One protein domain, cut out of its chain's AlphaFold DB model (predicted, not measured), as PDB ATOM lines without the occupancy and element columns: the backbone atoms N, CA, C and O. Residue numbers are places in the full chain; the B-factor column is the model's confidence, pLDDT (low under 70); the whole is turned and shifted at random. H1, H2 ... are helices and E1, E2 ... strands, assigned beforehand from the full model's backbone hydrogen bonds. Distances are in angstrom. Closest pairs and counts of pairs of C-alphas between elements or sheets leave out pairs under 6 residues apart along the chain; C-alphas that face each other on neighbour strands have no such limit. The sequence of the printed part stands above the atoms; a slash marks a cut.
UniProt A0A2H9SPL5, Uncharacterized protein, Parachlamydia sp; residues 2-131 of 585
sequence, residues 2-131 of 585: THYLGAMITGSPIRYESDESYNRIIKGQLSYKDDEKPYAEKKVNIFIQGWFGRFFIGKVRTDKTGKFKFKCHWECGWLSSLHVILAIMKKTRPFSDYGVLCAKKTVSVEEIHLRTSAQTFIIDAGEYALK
ATOM      1  N   THR A   2      19.477  24.563 -57.190       37.47
ATOM      2  CA  THR A   2      18.517  24.241 -58.273       37.47
ATOM      3  C   THR A   2      18.277  22.740 -58.493       37.47
ATOM      4  O   THR A   2      17.133  22.336 -58.659       37.47
ATOM      5  N   HIS A   3      19.308  21.887 -58.393       45.25
ATOM      6  CA  HIS A   3      19.130  20.419 -58.414       45.25
ATOM      7  C   HIS A   3      18.343  19.888 -57.199       45.25
ATOM      8  O   HIS A   3      17.555  18.953 -57.324       45.25
ATOM      9  N   TYR A   4      18.504  20.525 -56.037       44.59
ATOM     10  CA  TYR A   4      17.783  20.173 -54.813       44.59
ATOM     11  C   TYR A   4      16.309  20.596 -54.873       44.59
ATOM     12  O   TYR A   4      15.451  19.825 -54.461       44.59
ATOM     13  N   LEU A   5      15.995  21.773 -55.435       43.91
ATOM     14  CA  LEU A   5      14.606  22.200 -55.652       43.91
ATOM     15  C   LEU A   5      13.868  21.272 -56.633       43.91
ATOM     16  O   LEU A   5      12.724  20.908 -56.383       43.91
ATOM     17  N   GLY A   6      14.527  20.835 -57.713       46.47
ATOM     18  CA  GLY A   6      13.945  19.892 -58.677       46.47
ATOM     19  C   GLY A   6      13.659  18.508 -58.081       46.47
ATOM     20  O   GLY A   6      12.589  17.941 -58.309       46.47
ATOM     21  N   ALA A   7      14.566  17.977 -57.253       50.44
ATOM     22  CA  ALA A   7      14.335  16.731 -56.515       50.44
ATOM     23  C   ALA A   7      13.241  16.884 -55.436       50.44
ATOM     24  O   ALA A   7      12.418  15.984 -55.273       50.44
ATOM     25  N   MET A   8      13.176  18.043 -54.763       41.59
ATOM     26  CA  MET A   8      12.129  18.367 -53.782       41.59
ATOM     27  C   MET A   8      10.727  18.444 -54.402       41.59
ATOM     28  O   MET A   8       9.768  18.029 -53.760       41.59
ATOM     29  N   ILE A   9      10.601  18.932 -55.639       45.94
ATOM     30  CA  ILE A   9       9.309  19.030 -56.339       45.94
ATOM     31  C   ILE A   9       8.880  17.676 -56.933       45.94
ATOM     32  O   ILE A   9       7.691  17.380 -56.997       45.94
ATOM     33  N   THR A  10       9.829  16.833 -57.353       46.78
ATOM     34  CA  THR A  10       9.535  15.590 -58.096       46.78
ATOM     35  C   THR A  10       9.536  14.316 -57.247       46.78
ATOM     36  O   THR A  10       9.133  13.263 -57.737       46.78
ATOM     37  N   GLY A  11      10.007  14.365 -55.996       46.09
ATOM     38  CA  GLY A  11      10.140  13.178 -55.138       46.09
ATOM     39  C   GLY A  11      11.206  12.179 -55.613       46.09
ATOM     40  O   GLY A  11      11.233  11.033 -55.160       46.09
ATOM     41  N   SER A  12      12.081  12.591 -56.535       44.91
ATOM     42  CA  SER A  12      13.139  11.738 -57.077       44.91
ATOM     43  C   SER A  12      14.294  11.604 -56.077       44.91
ATOM     44  O   SER A  12      14.755  12.618 -55.548       44.91
ATOM     45  N   PRO A  13      14.804  10.385 -55.809       49.47
ATOM     46  CA  PRO A  13      15.961  10.209 -54.940       49.47
ATOM     47  C   PRO A  13      17.196  10.865 -55.565       49.47
ATOM     48  O   PRO A  13      17.516  10.610 -56.728       49.47
ATOM     49  N   ILE A  14      17.907  11.678 -54.783       55.09
ATOM     50  CA  ILE A  14      19.192  12.258 -55.185       55.09
ATOM     51  C   ILE A  14      20.204  11.105 -55.266       55.09
ATOM     52  O   ILE A  14      20.536  10.496 -54.249       55.09
ATOM     53  N   ARG A  15      20.637  10.744 -56.479       48.47
ATOM     54  CA  ARG A  15      21.662   9.711 -56.695       48.47
ATOM     55  C   ARG A  15      23.044  10.355 -56.642       48.47
ATOM     56  O   ARG A  15      23.296  11.305 -57.372       48.47
ATOM     57  N   TYR A  16      23.919   9.808 -55.807       50.59
ATOM     58  CA  TYR A  16      25.341  10.141 -55.763       50.59
ATOM     59  C   TYR A  16      26.131   8.955 -56.334       50.59
ATOM     60  O   TYR A  16      25.884   7.814 -55.947       50.59
ATOM     61  N   GLU A  17      27.025   9.213 -57.291       43.03
ATOM     62  CA  GLU A  17      27.712   8.181 -58.090       43.03
ATOM     63  C   GLU A  17      29.025   7.654 -57.477       43.03
ATOM     64  O   GLU A  17      29.666   6.799 -58.079       43.03
ATOM     65  N   SER A  18      29.426   8.077 -56.270       47.75
ATOM     66  CA  SER A  18      30.638   7.551 -55.617       47.75
ATOM     67  C   SER A  18      30.440   7.204 -54.138       47.75
ATOM     68  O   SER A  18      29.871   7.976 -53.360       47.75
ATOM     69  N   ASP A  19      30.945   6.031 -53.738       53.59
ATOM     70  CA  ASP A  19      30.854   5.478 -52.374       53.59
ATOM     71  C   ASP A  19      31.640   6.301 -51.327       53.59
ATOM     72  O   ASP A  19      31.401   6.185 -50.125       53.59
ATOM     73  N   GLU A  20      32.533   7.187 -51.779       49.31
ATOM     74  CA  GLU A  20      33.346   8.083 -50.942       49.31
ATOM     75  C   GLU A  20      32.630   9.389 -50.551       49.31
ATOM     76  O   GLU A  20      33.127  10.147 -49.721       49.31
ATOM     77  N   SER A  21      31.442   9.661 -51.103       55.19
ATOM     78  CA  SER A  21      30.720  10.923 -50.876       55.19
ATOM     79  C   SER A  21      29.738  10.901 -49.692       55.19
ATOM     80  O   SER A  21      29.192  11.940 -49.322       55.19
ATOM     81  N   TYR A  22      29.499   9.755 -49.045       58.28
ATOM     82  CA  TYR A  22      28.530   9.651 -47.945       58.28
ATOM     83  C   TYR A  22      29.084  10.203 -46.620       58.28
ATOM     84  O   TYR A  22      29.940   9.590 -45.990       58.28
ATOM     85  N   ASN A  23      28.537  11.325 -46.142       75.94
ATOM     86  CA  ASN A  23      28.949  11.969 -44.885       75.94
ATOM     87  C   ASN A  23      28.058  11.611 -43.674       75.94
ATOM     88  O   ASN A  23      28.283  12.120 -42.570       75.94
ATOM     89  N   ARG A  24      27.021  10.779 -43.854       85.00
ATOM     90  CA  ARG A  24      26.079  10.402 -42.789       85.00
ATOM     91  C   ARG A  24      25.719   8.914 -42.851       85.00
ATOM     92  O   ARG A  24      25.460   8.356 -43.918       85.00
ATOM     93  N   ILE A  25      25.665   8.276 -41.683       91.56
ATOM     94  CA  ILE A  25      25.218   6.891 -41.502       91.56
ATOM     95  C   ILE A  25      24.058   6.883 -40.511       91.56
ATOM     96  O   ILE A  25      24.204   7.349 -39.387       91.56
ATOM     97  N   ILE A  26      22.931   6.300 -40.906       92.38
ATOM     98  CA  ILE A  26      21.805   6.005 -40.019       92.38
ATOM     99  C   ILE A  26      21.771   4.492 -39.814       92.38
ATOM    100  O   ILE A  26      21.724   3.738 -40.787       92.38
ATOM    101  N   LYS A  27      21.821   4.028 -38.569       95.69
ATOM    102  CA  LYS A  27      21.811   2.596 -38.243       95.69
ATOM    103  C   LYS A  27      20.936   2.312 -37.028       95.69
ATOM    104  O   LYS A  27      20.584   3.231 -36.301       95.69
ATOM    105  N   GLY A  28      20.596   1.047 -36.830       95.75
ATOM    106  CA  GLY A  28      19.860   0.583 -35.660       95.75
ATOM    107  C   GLY A  28      19.401  -0.858 -35.824       95.75
ATOM    108  O   GLY A  28      19.741  -1.515 -36.814       95.75
ATOM    109  N   GLN A  29      18.613  -1.327 -34.865       95.69
ATOM    110  CA  GLN A  29      17.982  -2.641 -34.868       95.69
ATOM    111  C   GLN A  29      16.515  -2.508 -34.477       95.69
ATOM    112  O   GLN A  29      16.177  -1.831 -33.510       95.69
ATOM    113  N   LEU A  30      15.642  -3.143 -35.252       92.75
ATOM    114  CA  LEU A  30      14.201  -3.116 -35.036       92.75
ATOM    115  C   LEU A  30      13.707  -4.501 -34.623       92.75
ATOM    116  O   LEU A  30      14.009  -5.493 -35.292       92.75
ATOM    117  N   SER A  31      12.909  -4.555 -33.564       91.00
ATOM    118  CA  SER A  31      12.215  -5.757 -33.097       91.00
ATOM    119  C   SER A  31      10.743  -5.462 -32.833       91.00
ATOM    120  O   SER A  31      10.325  -4.312 -32.673       91.00
ATOM    121  N   TYR A  32       9.928  -6.504 -32.815       85.69
ATOM    122  CA  TYR A  32       8.546  -6.412 -32.377       85.69
ATOM    123  C   TYR A  32       8.480  -6.439 -30.854       85.69
ATOM    124  O   TYR A  32       9.115  -7.271 -30.216       85.69
ATOM    125  N   LYS A  33       7.724  -5.518 -30.255       84.44
ATOM    126  CA  LYS A  33       7.689  -5.373 -28.796       84.44
ATOM    127  C   LYS A  33       6.974  -6.524 -28.073       84.44
ATOM    128  O   LYS A  33       7.253  -6.756 -26.905       84.44
ATOM    129  N   ASP A  34       6.029  -7.194 -28.725       79.94
ATOM    130  CA  ASP A  34       5.189  -8.242 -28.133       79.94
ATOM    131  C   ASP A  34       5.881  -9.607 -28.034       79.94
ATOM    132  O   ASP A  34       5.658 -10.322 -27.061       79.94
ATOM    133  N   ASP A  35       6.706  -9.975 -29.015       79.94
ATOM    134  CA  ASP A  35       7.375 -11.283 -29.062       79.94
ATOM    135  C   ASP A  35       8.895 -11.204 -29.246       79.94
ATOM    136  O   ASP A  35       9.536 -12.231 -29.471       79.94
ATOM    137  N   GLU A  36       9.462  -9.996 -29.156       84.31
ATOM    138  CA  GLU A  36      10.898  -9.689 -29.258       84.31
ATOM    139  C   GLU A  36      11.556 -10.187 -30.557       84.31
ATOM    140  O   GLU A  36      12.777 -10.114 -30.727       84.31
ATOM    141  N   LYS A  37      10.752 -10.642 -31.528       86.62
ATOM    142  CA  LYS A  37      11.257 -11.137 -32.804       86.62
ATOM    143  C   LYS A  37      11.791  -9.975 -33.643       86.62
ATOM    144  O   LYS A  37      11.220  -8.880 -33.625       86.62
ATOM    145  N   PRO A  38      12.860 -10.184 -34.427       88.31
ATOM    146  CA  PRO A  38      13.380  -9.141 -35.297       88.31
ATOM    147  C   PRO A  38      12.364  -8.680 -36.352       88.31
ATOM    148  O   PRO A  38      11.668  -9.498 -36.955       88.31
ATOM    149  N   TYR A  39      12.353  -7.382 -36.670       87.94
ATOM    150  CA  TYR A  39      11.654  -6.827 -37.839       87.94
ATOM    151  C   TYR A  39      12.444  -7.164 -39.112       87.94
ATOM    152  O   TYR A  39      13.020  -6.288 -39.756       87.94
ATOM    153  N   ALA A  40      12.568  -8.455 -39.425       86.25
ATOM    154  CA  ALA A  40      13.529  -8.985 -40.386       86.25
ATOM    155  C   ALA A  40      13.113  -8.786 -41.850       86.25
ATOM    156  O   ALA A  40      11.966  -9.014 -42.226       86.25
ATOM    157  N   GLU A  41      14.073  -8.404 -42.696       84.31
ATOM    158  CA  GLU A  41      13.912  -8.301 -44.156       84.31
ATOM    159  C   GLU A  41      12.791  -7.356 -44.634       84.31
ATOM    160  O   GLU A  41      12.347  -7.423 -45.787       84.31
ATOM    161  N   LYS A  42      12.358  -6.413 -43.797       85.25
ATOM    162  CA  LYS A  42      11.304  -5.437 -44.108       85.25
ATOM    163  C   LYS A  42      11.902  -4.080 -44.489       85.25
ATOM    164  O   LYS A  42      13.071  -3.788 -44.246       85.25
ATOM    165  N   LYS A  43      11.104  -3.241 -45.156       88.06
ATOM    166  CA  LYS A  43      11.539  -1.916 -45.625       88.06
ATOM    167  C   LYS A  43      11.279  -0.849 -44.567       88.06
ATOM    168  O   LYS A  43      10.172  -0.764 -44.047       88.06
ATOM    169  N   VAL A  44      12.262   0.018 -44.366       89.00
ATOM    170  CA  VAL A  44      12.161   1.232 -43.557       89.00
ATOM    171  C   VAL A  44      12.381   2.419 -44.484       89.00
ATOM    172  O   VAL A  44      13.410   2.498 -45.162       89.00
ATOM    173  N   ASN A  45      11.403   3.317 -44.549       91.81
ATOM    174  CA  ASN A  45      11.568   4.587 -45.242       91.81
ATOM    175  C   ASN A  45      12.165   5.600 -44.276       91.81
ATOM    176  O   ASN A  45      11.835   5.616 -43.095       91.81
ATOM    177  N   ILE A  46      13.041   6.454 -44.781       89.56
ATOM    178  CA  ILE A  46      13.753   7.426 -43.970       89.56
ATOM    179  C   ILE A  46      13.411   8.806 -44.506       89.56
ATOM    180  O   ILE A  46      13.554   9.089 -45.700       89.56
ATOM    181  N   PHE A  47      12.947   9.655 -43.599       90.12
ATOM    182  CA  PHE A  47      12.601  11.036 -43.866       90.12
ATOM    183  C   PHE A  47      13.430  11.970 -42.992       90.12
ATOM    184  O   PHE A  47      13.859  11.610 -41.896       90.12
ATOM    185  N   ILE A  48      13.604  13.196 -43.463       87.12
ATOM    186  CA  ILE A  48      14.045  14.323 -42.651       87.12
ATOM    187  C   ILE A  48      12.864  15.274 -42.514       87.12
ATOM    188  O   ILE A  48      12.268  15.684 -43.507       87.12
ATOM    189  N   GLN A  49      12.527  15.632 -41.283       86.00
ATOM    190  CA  GLN A  49      11.565  16.676 -40.977       86.00
ATOM    191  C   GLN A  49      12.320  17.989 -40.765       86.00
ATOM    192  O   GLN A  49      13.086  18.131 -39.810       86.00
ATOM    193  N   GLY A  50      12.086  18.937 -41.669       80.12
ATOM    194  CA  GLY A  50      12.513  20.325 -41.542       80.12
ATOM    195  C   GLY A  50      11.321  21.259 -41.335       80.12
ATOM    196  O   GLY A  50      10.179  20.820 -41.172       80.12
ATOM    197  N   TRP A  51      11.590  22.564 -41.387       74.81
ATOM    198  CA  TRP A  51      10.571  23.613 -41.248       74.81
ATOM    199  C   TRP A  51       9.521  23.592 -42.367       74.81
ATOM    200  O   TRP A  51       8.352  23.860 -42.122       74.81
ATOM    201  N   PHE A  52       9.918  23.195 -43.576       78.75
ATOM    202  CA  PHE A  52       9.040  23.121 -44.749       78.75
ATOM    203  C   PHE A  52       8.347  21.758 -44.925       78.75
ATOM    204  O   PHE A  52       7.753  21.502 -45.967       78.75
ATOM    205  N   GLY A  53       8.424  20.872 -43.926       80.88
ATOM    206  CA  GLY A  53       7.767  19.565 -43.957       80.88
ATOM    207  C   GLY A  53       8.728  18.376 -43.999       80.88
ATOM    208  O   GLY A  53       9.869  18.452 -43.533       80.88
ATOM    209  N   ARG A  54       8.218  17.246 -44.504       84.81
ATOM    210  CA  ARG A  54       8.920  15.956 -44.570       84.81
ATOM    211  C   ARG A  54       9.561  15.755 -45.933       84.81
ATOM    212  O   ARG A  54       8.880  15.798 -46.951       84.81
ATOM    213  N   PHE A  55      10.843  15.420 -45.925       85.12
ATOM    214  CA  PHE A  55      11.621  15.113 -47.117       85.12
ATOM    215  C   PHE A  55      12.034  13.650 -47.088       85.12
ATOM    216  O   PHE A  55      12.712  13.213 -46.160       85.12
ATOM    217  N   PHE A  56      11.619  12.880 -48.090       86.19
ATOM    218  CA  PHE A  56      12.063  11.499 -48.246       86.19
ATOM    219  C   PHE A  56      13.531  11.477 -48.680       86.19
ATOM    220  O   PHE A  56      13.869  12.042 -49.718       86.19
ATOM    221  N   ILE A  57      14.393  10.820 -47.903       87.75
ATOM    222  CA  ILE A  57      15.834  10.747 -48.193       87.75
ATOM    223  C   ILE A  57      16.285   9.364 -48.652       87.75
ATOM    224  O   ILE A  57      17.334   9.233 -49.278       87.75
ATOM    225  N   GLY A  58      15.488   8.323 -48.398       89.19
ATOM    226  CA  GLY A  58      15.739   7.000 -48.948       89.19
ATOM    227  C   GLY A  58      15.034   5.881 -48.202       89.19
ATOM    228  O   GLY A  58      14.178   6.097 -47.347       89.19
ATOM    229  N   LYS A  59      15.385   4.650 -48.566       92.25
ATOM    230  CA  LYS A  59      14.831   3.429 -47.978       92.25
ATOM    231  C   LYS A  59      15.943   2.429 -47.719       92.25
ATOM    232  O   LYS A  59      16.855   2.297 -48.532       92.25
ATOM    233  N   VAL A  60      15.818   1.682 -46.634       93.56
ATOM    234  CA  VAL A  60      16.723   0.589 -46.269       93.56
ATOM    235  C   VAL A  60      15.903  -0.665 -45.991       93.56
ATOM    236  O   VAL A  60      14.720  -0.576 -45.658       93.56
ATOM    237  N   ARG A  61      16.498  -1.840 -46.189       91.25
ATOM    238  CA  ARG A  61      15.907  -3.108 -45.763       91.25
ATOM    239  C   ARG A  61      16.668  -3.600 -44.536       91.25
ATOM    240  O   ARG A  61      17.895  -3.543 -44.537       91.25
ATOM    241  N   THR A  62      15.947  -4.036 -43.513       91.81
ATOM    242  CA  THR A  62      16.548  -4.717 -42.363       91.81
ATOM    243  C   THR A  62      17.109  -6.077 -42.779       91.81
ATOM    244  O   THR A  62      16.631  -6.687 -43.734       91.81
ATOM    245  N   ASP A  63      18.134  -6.563 -42.089       90.31
ATOM    246  CA  ASP A  63      18.631  -7.927 -42.262       90.31
ATOM    247  C   ASP A  63      17.800  -8.943 -41.453       90.31
ATOM    248  O   ASP A  63      16.766  -8.605 -40.870       90.31
ATOM    249  N   LYS A  64      18.248 -10.203 -41.409       86.94
ATOM    250  CA  LYS A  64      17.588 -11.292 -40.667       86.94
ATOM    251  C   LYS A  64      17.524 -11.062 -39.151       86.94
ATOM    252  O   LYS A  64      16.725 -11.704 -38.478       86.94
ATOM    253  N   THR A  65      18.360 -10.171 -38.621       89.44
ATOM    254  CA  THR A  65      18.418  -9.789 -37.201       89.44
ATOM    255  C   THR A  65      17.696  -8.471 -36.922       89.44
ATOM    256  O   THR A  65      17.726  -7.977 -35.800       89.44
ATOM    257  N   GLY A  66      17.023  -7.892 -37.925       91.88
ATOM    258  CA  GLY A  66      16.332  -6.610 -37.789       91.88
ATOM    259  C   GLY A  66      17.276  -5.407 -37.836       91.88
ATOM    260  O   GLY A  66      16.818  -4.271 -37.692       91.88
ATOM    261  N   LYS A  67      18.580  -5.620 -38.053       96.12
ATOM    262  CA  LYS A  67      19.567  -4.542 -38.149       96.12
ATOM    263  C   LYS A  67      19.470  -3.859 -39.500       96.12
ATOM    264  O   LYS A  67      19.215  -4.492 -40.522       96.12
ATOM    265  N   PHE A  68      19.702  -2.554 -39.522       95.75
ATOM    266  CA  PHE A  68      19.772  -1.781 -40.755       95.75
ATOM    267  C   PHE A  68      20.925  -0.783 -40.712       95.75
ATOM    268  O   PHE A  68      21.330  -0.294 -39.656       95.75
ATOM    269  N   LYS A  69      21.444  -0.462 -41.899       95.62
ATOM    270  CA  LYS A  69      22.452   0.576 -42.102       95.62
ATOM    271  C   LYS A  69      22.156   1.299 -43.407       95.62
ATOM    272  O   LYS A  69      22.249   0.719 -44.483       95.62
ATOM    273  N   PHE A  70      21.801   2.567 -43.299       93.25
ATOM    274  CA  PHE A  70      21.540   3.454 -44.417       93.25
ATOM    275  C   PHE A  70      22.648   4.500 -44.494       93.25
ATOM    276  O   PHE A  70      22.908   5.213 -43.526       93.25
ATOM    277  N   LYS A  71      23.324   4.566 -45.639       90.69
ATOM    278  CA  LYS A  71      24.297   5.616 -45.935       90.69
ATOM    279  C   LYS A  71      23.610   6.671 -46.788       90.69
ATOM    280  O   LYS A  71      22.933   6.325 -47.755       90.69
ATOM    281  N   CYS A  72      23.791   7.934 -46.442       85.56
ATOM    282  CA  CYS A  72      23.264   9.040 -47.228       85.56
ATOM    283  C   CYS A  72      24.176  10.252 -47.150       85.56
ATOM    284  O   CYS A  72      25.001  10.393 -46.248       85.56
ATOM    285  N   HIS A  73      24.016  11.113 -48.141       79.38
ATOM    286  CA  HIS A  73      24.653  12.407 -48.188       79.38
ATOM    287  C   HIS A  73      23.549  13.459 -48.151       79.38
ATOM    288  O   HIS A  73      22.600  13.386 -48.933       79.38
ATOM    289  N   TRP A  74      23.653  14.419 -47.237       75.88
ATOM    290  CA  TRP A  74      22.824  15.617 -47.285       75.88
ATOM    291  C   TRP A  74      23.629  16.836 -46.836       75.88
ATOM    292  O   TRP A  74      24.323  16.812 -45.819       75.88
ATOM    293  N   GLU A  75      23.500  17.927 -47.582       67.38
ATOM    294  CA  GLU A  75      24.078  19.230 -47.249       67.38
ATOM    295  C   GLU A  75      22.952  20.150 -46.778       67.38
ATOM    296  O   GLU A  75      22.365  20.915 -47.538       67.38
ATOM    297  N   CYS A  76      22.597  20.047 -45.500       61.22
ATOM    298  CA  CYS A  76      21.659  20.972 -44.863       61.22
ATOM    299  C   CYS A  76      22.404  21.813 -43.826       61.22
ATOM    300  O   CYS A  76      22.120  21.736 -42.636       61.22
ATOM    301  N   GLY A  77      23.365  22.623 -44.284       56.78
ATOM    302  CA  GLY A  77      24.174  23.510 -43.431       56.78
ATOM    303  C   GLY A  77      23.404  24.651 -42.745       56.78
ATOM    304  O   GLY A  77      23.995  25.420 -42.001       56.78
ATOM    305  N   TRP A  78      22.095  24.764 -42.981       59.62
ATOM    306  CA  TRP A  78      21.231  25.858 -42.533       59.62
ATOM    307  C   TRP A  78      20.201  25.438 -41.471       59.62
ATOM    308  O   TRP A  78      19.503  26.289 -40.931       59.62
ATOM    309  N   LEU A  79      20.118  24.146 -41.125       60.12
ATOM    310  CA  LEU A  79      19.240  23.648 -40.062       60.12
ATOM    311  C   LEU A  79      20.081  23.309 -38.827       60.12
ATOM    312  O   LEU A  79      20.883  22.385 -38.864       60.12
ATOM    313  N   SER A  80      19.901  24.038 -37.724       60.72
ATOM    314  CA  SER A  80      20.609  23.784 -36.455       60.72
ATOM    315  C   SER A  80      20.167  22.481 -35.770       60.72
ATOM    316  O   SER A  80      20.956  21.849 -35.066       60.72
ATOM    317  N   SER A  81      18.937  22.031 -36.031       64.38
ATOM    318  CA  SER A  81      18.379  20.759 -35.564       64.38
ATOM    319  C   SER A  81      17.723  20.002 -36.716       64.38
ATOM    320  O   SER A  81      16.900  20.569 -37.436       64.38
ATOM    321  N   LEU A  82      18.041  18.715 -36.859       74.25
ATOM    322  CA  LEU A  82      17.404  17.821 -37.823       74.25
ATOM    323  C   LEU A  82      16.610  16.754 -37.069       74.25
ATOM    324  O   LEU A  82      17.089  16.155 -36.106       74.25
ATOM    325  N   HIS A  83      15.383  16.507 -37.518       86.75
ATOM    326  CA  HIS A  83      14.578  15.385 -37.055       86.75
ATOM    327  C   HIS A  83      14.591  14.310 -38.137       86.75
ATOM    328  O   HIS A  83      13.962  14.473 -39.181       86.75
ATOM    329  N   VAL A  84      15.307  13.215 -37.897       87.19
ATOM    330  CA  VAL A  84      15.217  12.031 -38.755       87.19
ATOM    331  C   VAL A  84      13.997  11.232 -38.324       87.19
ATOM    332  O   VAL A  84      13.808  10.969 -37.140       87.19
ATOM    333  N   ILE A  85      13.160  10.855 -39.281       89.06
ATOM    334  CA  ILE A  85      11.992  10.010 -39.056       89.06
ATOM    335  C   ILE A  85      12.227   8.693 -39.783       89.06
ATOM    336  O   ILE A  85      12.321   8.663 -41.013       89.06
ATOM    337  N   LEU A  86      12.307   7.600 -39.027       88.88
ATOM    338  CA  LEU A  86      12.233   6.254 -39.586       88.88
ATOM    339  C   LEU A  86      10.759   5.864 -39.650       88.88
ATOM    340  O   LEU A  86      10.125   5.657 -38.619       88.88
ATOM    341  N   ALA A  87      10.211   5.797 -40.853       86.50
ATOM    342  CA  ALA A  87       8.840   5.383 -41.088       86.50
ATOM    343  C   ALA A  87       8.803   3.894 -41.439       86.50
ATOM    344  O   ALA A  87       9.371   3.444 -42.447       86.50
ATOM    345  N   ILE A  88       8.111   3.130 -40.605       83.44
ATOM    346  CA  ILE A  88       7.839   1.718 -40.832       83.44
ATOM    347  C   ILE A  88       6.700   1.632 -41.831       83.44
ATOM    348  O   ILE A  88       5.561   1.988 -41.532       83.44
ATOM    349  N   MET A  89       7.010   1.190 -43.046       78.19
ATOM    350  CA  MET A  89       6.037   1.195 -44.132       78.19
ATOM    351  C   MET A  89       5.399  -0.173 -44.287       78.19
ATOM    352  O   MET A  89       6.086  -1.162 -44.556       78.19
ATOM    353  N   LYS A  90       4.069  -0.222 -44.257       69.56
ATOM    354  CA  LYS A  90       3.323  -1.397 -44.715       69.56
ATOM    355  C   LYS A  90       2.927  -1.157 -46.170       69.56
ATOM    356  O   LYS A  90       2.337  -0.130 -46.511       69.56
ATOM    357  N   LYS A  91       3.307  -2.081 -47.058       63.72
ATOM    358  CA  LYS A  91       2.715  -2.122 -48.400       63.72
ATOM    359  C   LYS A  91       1.267  -2.532 -48.210       63.72
ATOM    360  O   LYS A  91       1.027  -3.653 -47.772       63.72
ATOM    361  N   THR A  92       0.332  -1.660 -48.546       53.84
ATOM    362  CA  THR A  92      -1.054  -2.085 -48.689       53.84
ATOM    363  C   THR A  92      -1.237  -2.524 -50.137       53.84
ATOM    364  O   THR A  92      -0.740  -1.874 -51.067       53.84
ATOM    365  N   ARG A  93      -1.904  -3.662 -50.359       52.16
ATOM    366  CA  ARG A  93      -2.572  -3.834 -51.649       52.16
ATOM    367  C   ARG A  93      -3.591  -2.692 -51.732       52.16
ATOM    368  O   ARG A  93      -4.299  -2.466 -50.749       52.16
ATOM    369  N   PRO A  94      -3.620  -1.897 -52.814       47.22
ATOM    370  CA  PRO A  94      -4.786  -1.064 -53.039       47.22
ATOM    371  C   PRO A  94      -5.999  -1.998 -53.095       47.22
ATOM    372  O   PRO A  94      -5.908  -3.090 -53.652       47.22
ATOM    373  N   PHE A  95      -7.116  -1.574 -52.511       41.53
ATOM    374  CA  PHE A  95      -8.381  -2.298 -52.623       41.53
ATOM    375  C   PHE A  95      -8.870  -2.366 -54.081       41.53
ATOM    376  O   PHE A  95      -9.889  -2.956 -54.347       41.53
ATOM    377  N   SER A  96      -8.189  -1.797 -55.072       39.97
ATOM    378  CA  SER A  96      -8.504  -2.073 -56.471       39.97
ATOM    379  C   SER A  96      -7.252  -1.986 -57.333       39.97
ATOM    380  O   SER A  96      -6.479  -1.032 -57.227       39.97
ATOM    381  N   ASP A  97      -7.081  -2.953 -58.233       41.34
ATOM    382  CA  ASP A  97      -6.242  -2.771 -59.427       41.34
ATOM    383  C   ASP A  97      -6.948  -1.869 -60.469       41.34
ATOM    384  O   ASP A  97      -6.322  -1.352 -61.396       41.34
ATOM    385  N   TYR A  98      -8.249  -1.605 -60.287       34.84
ATOM    386  CA  TYR A  98      -9.043  -0.691 -61.105       34.84
ATOM    387  C   TYR A  98      -9.023   0.729 -60.534       34.84
ATOM    388  O   TYR A  98      -9.797   1.085 -59.644       34.84
ATOM    389  N   GLY A  99      -8.121   1.553 -61.065       39.91
ATOM    390  CA  GLY A  99      -8.120   2.998 -60.864       39.91
ATOM    391  C   GLY A  99      -6.758   3.620 -61.148       39.91
ATOM    392  O   GLY A  99      -5.796   3.373 -60.429       39.91
ATOM    393  N   VAL A 100      -6.693   4.511 -62.141       36.94
ATOM    394  CA  VAL A 100      -5.493   5.293 -62.524       36.94
ATOM    395  C   VAL A 100      -4.965   6.176 -61.367       36.94
ATOM    396  O   VAL A 100      -3.844   6.674 -61.418       36.94
ATOM    397  N   LEU A 101      -5.729   6.312 -60.274       39.94
ATOM    398  CA  LEU A 101      -5.369   7.038 -59.047       39.94
ATOM    399  C   LEU A 101      -4.998   6.133 -57.849       39.94
ATOM    400  O   LEU A 101      -4.580   6.639 -56.806       39.94
ATOM    401  N   CYS A 102      -5.093   4.805 -57.977       42.50
ATOM    402  CA  CYS A 102      -4.789   3.833 -56.918       42.50
ATOM    403  C   CYS A 102      -3.372   3.256 -57.066       42.50
ATOM    404  O   CYS A 102      -3.159   2.045 -57.043       42.50
ATOM    405  N   ALA A 103      -2.361   4.120 -57.204       44.38
ATOM    406  CA  ALA A 103      -0.975   3.680 -57.058       44.38
ATOM    407  C   ALA A 103      -0.808   2.980 -55.696       44.38
ATOM    408  O   ALA A 103      -1.349   3.463 -54.702       44.38
ATOM    409  N   LYS A 104      -0.066   1.861 -55.646       51.53
ATOM    410  CA  LYS A 104       0.284   1.128 -54.410       51.53
ATOM    411  C   LYS A 104       0.661   2.113 -53.299       51.53
ATOM    412  O   LYS A 104       1.794   2.599 -53.265       51.53
ATOM    413  N   LYS A 105      -0.276   2.418 -52.398       59.00
ATOM    414  CA  LYS A 105      -0.006   3.313 -51.276       59.00
ATOM    415  C   LYS A 105       0.819   2.527 -50.264       59.00
ATOM    416  O   LYS A 105       0.529   1.389 -49.917       59.00
ATOM    417  N   THR A 106       1.937   3.107 -49.861       61.62
ATOM    418  CA  THR A 106       2.674   2.631 -48.691       61.62
ATOM    419  C   THR A 106       2.333   3.602 -47.585       61.62
ATOM    420  O   THR A 106       2.521   4.805 -47.748       61.62
ATOM    421  N   VAL A 107       1.785   3.085 -46.493       66.50
ATOM    422  CA  VAL A 107       1.386   3.891 -45.338       66.50
ATOM    423  C   VAL A 107       2.382   3.656 -44.215       66.50
ATOM    424  O   VAL A 107       2.864   2.532 -44.036       66.50
ATOM    425  N   SER A 108       2.733   4.730 -43.512       66.00
ATOM    426  CA  SER A 108       3.531   4.632 -42.294       66.00
ATOM    427  C   SER A 108       2.636   4.074 -41.193       66.00
ATOM    428  O   SER A 108       1.581   4.648 -40.927       66.00
ATOM    429  N   VAL A 109       3.021   2.941 -40.610       71.38
ATOM    430  CA  VAL A 109       2.304   2.328 -39.478       71.38
ATOM    431  C   VAL A 109       2.935   2.700 -38.137       71.38
ATOM    432  O   VAL A 109       2.276   2.635 -37.107       71.38
ATOM    433  N   GLU A 110       4.197   3.136 -38.151       83.00
ATOM    434  CA  GLU A 110       4.902   3.677 -36.991       83.00
ATOM    435  C   GLU A 110       6.036   4.596 -37.436       83.00
ATOM    436  O   GLU A 110       6.692   4.347 -38.451       83.00
ATOM    437  N   GLU A 111       6.280   5.647 -36.657       87.69
ATOM    438  CA  GLU A 111       7.333   6.624 -36.908       87.69
ATOM    439  C   GLU A 111       8.268   6.713 -35.705       87.69
ATOM    440  O   GLU A 111       7.848   7.006 -34.585       87.69
ATOM    441  N   ILE A 112       9.556   6.475 -35.947       89.06
ATOM    442  CA  ILE A 112      10.613   6.609 -34.947       89.06
ATOM    443  C   ILE A 112      11.294   7.949 -35.186       89.06
ATOM    444  O   ILE A 112      11.952   8.155 -36.209       89.06
ATOM    445  N   HIS A 113      11.120   8.867 -34.242       91.75
ATOM    446  CA  HIS A 113      11.676  10.212 -34.319       91.75
ATOM    447  C   HIS A 113      13.038  10.261 -33.626       91.75
ATOM    448  O   HIS A 113      13.128  10.192 -32.402       91.75
ATOM    449  N   LEU A 114      14.096  10.426 -34.414       89.00
ATOM    450  CA  LEU A 114      15.467  10.568 -33.945       89.00
ATOM    451  C   LEU A 114      15.862  12.043 -34.007       89.00
ATOM    452  O   LEU A 114      15.976  12.635 -35.086       89.00
ATOM    453  N   ARG A 115      16.062  12.651 -32.834       85.38
ATOM    454  CA  ARG A 115      16.591  14.016 -32.741       85.38
ATOM    455  C   ARG A 115      18.101  13.976 -32.907       85.38
ATOM    456  O   ARG A 115      18.775  13.232 -32.206       85.38
ATOM    457  N   THR A 116      18.622  14.784 -33.821       81.62
ATOM    458  CA  THR A 116      20.056  14.842 -34.092       81.62
ATOM    459  C   THR A 116      20.506  16.266 -34.414       81.62
ATOM    460  O   THR A 116      19.711  17.114 -34.831       81.62
ATOM    461  N   SER A 117      21.794  16.542 -34.213       78.19
ATOM    462  CA  SER A 117      22.408  17.795 -34.649       78.19
ATOM    463  C   SER A 117      22.886  17.675 -36.093       78.19
ATOM    464  O   SER A 117      23.276  16.598 -36.554       78.19
ATOM    465  N   ALA A 118      22.942  18.799 -36.808       69.38
ATOM    466  CA  ALA A 118      23.456  18.824 -38.175       69.38
ATOM    467  C   ALA A 118      24.920  18.392 -38.304       69.38
ATOM    468  O   ALA A 118      25.353  18.125 -39.419       69.38
ATOM    469  N   GLN A 119      25.668  18.285 -37.201       73.75
ATOM    470  CA  GLN A 119      27.068  17.855 -37.159       73.75
ATOM    471  C   GLN A 119      27.233  16.343 -36.930       73.75
ATOM    472  O   GLN A 119      28.336  15.823 -37.058       73.75
ATOM    473  N   THR A 120      26.159  15.616 -36.617       77.50
ATOM    474  CA  THR A 120      26.239  14.196 -36.251       77.50
ATOM    475  C   THR A 120      26.440  13.312 -37.484       77.50
ATOM    476  O   THR A 120      25.548  13.202 -38.320       77.50
ATOM    477  N   PHE A 121      27.597  12.650 -37.582       83.25
ATOM    478  CA  PHE A 121      27.953  11.759 -38.700       83.25
ATOM    479  C   PHE A 121      27.296  10.380 -38.621       83.25
ATOM    480  O   PHE A 121      27.025   9.766 -39.653       83.25
ATOM    481  N   ILE A 122      27.018   9.894 -37.412       88.38
ATOM    482  CA  ILE A 122      26.392   8.593 -37.179       88.38
ATOM    483  C   ILE A 122      25.175   8.799 -36.287       88.38
ATOM    484  O   ILE A 122      25.305   9.227 -35.146       88.38
ATOM    485  N   ILE A 123      24.001   8.475 -36.815       88.88
ATOM    486  CA  ILE A 123      22.732   8.510 -36.096       88.88
ATOM    487  C   ILE A 123      22.369   7.061 -35.796       88.88
ATOM    488  O   ILE A 123      22.030   6.298 -36.702       88.88
ATOM    489  N   ASP A 124      22.497   6.674 -34.533       91.06
ATOM    490  CA  ASP A 124      22.145   5.337 -34.069       91.06
ATOM    491  C   ASP A 124      20.758   5.378 -33.425       91.06
ATOM    492  O   ASP A 124      20.541   6.095 -32.449       91.06
ATOM    493  N   ALA A 125      19.810   4.638 -33.996       90.38
ATOM    494  CA  ALA A 125      18.485   4.451 -33.421       90.38
ATOM    495  C   ALA A 125      18.507   3.502 -32.208       90.38
ATOM    496  O   ALA A 125      17.502   3.402 -31.508       90.38
ATOM    497  N   GLY A 126      19.630   2.808 -31.973       92.62
ATOM    498  CA  GLY A 126      19.742   1.751 -30.978       92.62
ATOM    499  C   GLY A 126      18.876   0.541 -31.326       92.62
ATOM    500  O   GLY A 126      18.528   0.309 -32.489       92.62
ATOM    501  N   GLU A 127      18.535  -0.231 -30.298       92.56
ATOM    502  CA  GLU A 127      17.486  -1.243 -30.368       92.56
ATOM    503  C   GLU A 127      16.136  -0.578 -30.095       92.56
ATOM    504  O   GLU A 127      15.930   0.034 -29.045       92.56
ATOM    505  N   TYR A 128      15.218  -0.679 -31.051       90.25
ATOM    506  CA  TYR A 128      13.890  -0.097 -30.937       90.25
ATOM    507  C   TYR A 128      12.811  -1.169 -31.105       90.25
ATOM    508  O   TYR A 128      12.732  -1.844 -32.136       90.25
ATOM    509  N   ALA A 129      11.949  -1.272 -30.095       88.31
ATOM    510  CA  ALA A 129      10.814  -2.182 -30.071       88.31
ATOM    511  C   ALA A 129       9.544  -1.486 -30.599       88.31
ATOM    512  O   ALA A 129       9.046  -0.533 -29.990       88.31
ATOM    513  N   LEU A 130       9.012  -1.969 -31.725       83.94
ATOM    514  CA  LEU A 130       7.854  -1.400 -32.425       83.94
ATOM    515  C   LEU A 130       6.573  -1.476 -31.575       83.94
ATOM    516  O   LEU A 130       6.167  -2.559 -31.149       83.94
ATOM    517  N   LYS A 131       5.928  -0.326 -31.334       78.31
ATOM    518  CA  LYS A 131       4.733  -0.179 -30.480       78.31
ATOM    519  C   LYS A 131       3.415  -0.419 -31.211       78.31
ATOM    520  O   LYS A 131       2.475  -0.921 -30.606       78.31
TER     521      LYS A 131
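AT A GLANCE: This is residues 2 to 131 of the 585 residues of an uncharacterized protein of Parachlamydia sp (UniProt A0A2H9SPL5). Two strongly twisted sheets lie face to face as a sandwich, E3, E2, E5 and E6 in one layer and E4, E1 and E7 in the other, their strands crossed at 48 degrees. The long loop of residues 92 to 105, between E5 and E6, reaches out from the sandwich, and the short helix H1 lies off it, near E3. The printed part has 130 residues, with one named helix and seven named strands in the order H1, E1, E2, E3, E4, E5, E6, E7. The sheet E3-E2-E5-E6 is antiparallel, E4-E1-E7 is mixed, and the class is mostly strand. The whole is compact, with a radius of gyration of the C-alphas of 15.8 A and spans of 40 by 40 by 29 A.

HOW THE PARTS SIT: H1, residues 2 to 10, is on neither sheet; every O i to N i+4 pair in it is within hydrogen-bond range. E1, residues 24 to 32, is the inner strand between E4, residues 67 to 72, and E7, residues 122 to 130. E1 and E7 are parallel at 12 degrees, with N 27 and O 123 2.9 A apart; E4 and E1 are antiparallel at 155 degrees, with N 26 and O 70 2.8 A apart. E2, residues 43 to 50, and E3, residues 53 to 61, form a hairpin at 156 degrees, with N 44 and O 60 2.8 A apart. E2 is also antiparallel to E5, residues 81 to 91, at 147 degrees, with N 47 and O 85 2.8 A apart. E5 and E6, residues 106 to 117, form a hairpin at 160 degrees, with N 84 and O 114 2.9 A apart. Between the sheets, the closest C-alphas of E3 and E4 are those of Val 60 and Phe 70, 5.9 A apart, and those of E6 and E7 are Leu 114 and Ala 125, 6.8 A. The closest C-alphas of H1 and E3 are those of Met 8 and Phe 55, 7.4 A apart.

IN THESE COORDINATES: H1, residues 2 to 10, begins at C-alpha 2 (18.517, 24.241, -58.273). E1, residues 24 to 32, spans 26.4 A from C-alpha 24 (26.079, 10.402, -42.789). E2, residues 43 to 50, E3, 53 to 61, and E4, 67 to 72, follow; E3 bends by 52 degrees at residue 57. E5, residues 81 to 91, spans 30.6 A and E6, residues 106 to 117, 28.6 A, with a bend of 77 degrees at residue 109. E7, residues 122 to 130, bends by 59 degrees at residue 127 and ends at C-alpha 130 (7.854, -1.400, -32.425).

THE WHOLE: The two farthest C-alphas, of Thr 2 and Asp 35, are 47.3 A apart. The printed part has no cut; the links H1 to E1 and E5 to E6 are long. Mean pLDDT of the printed part is 73.6, with residues 2 to 22, 75 to 81, 90 to 108 and 118 under 70.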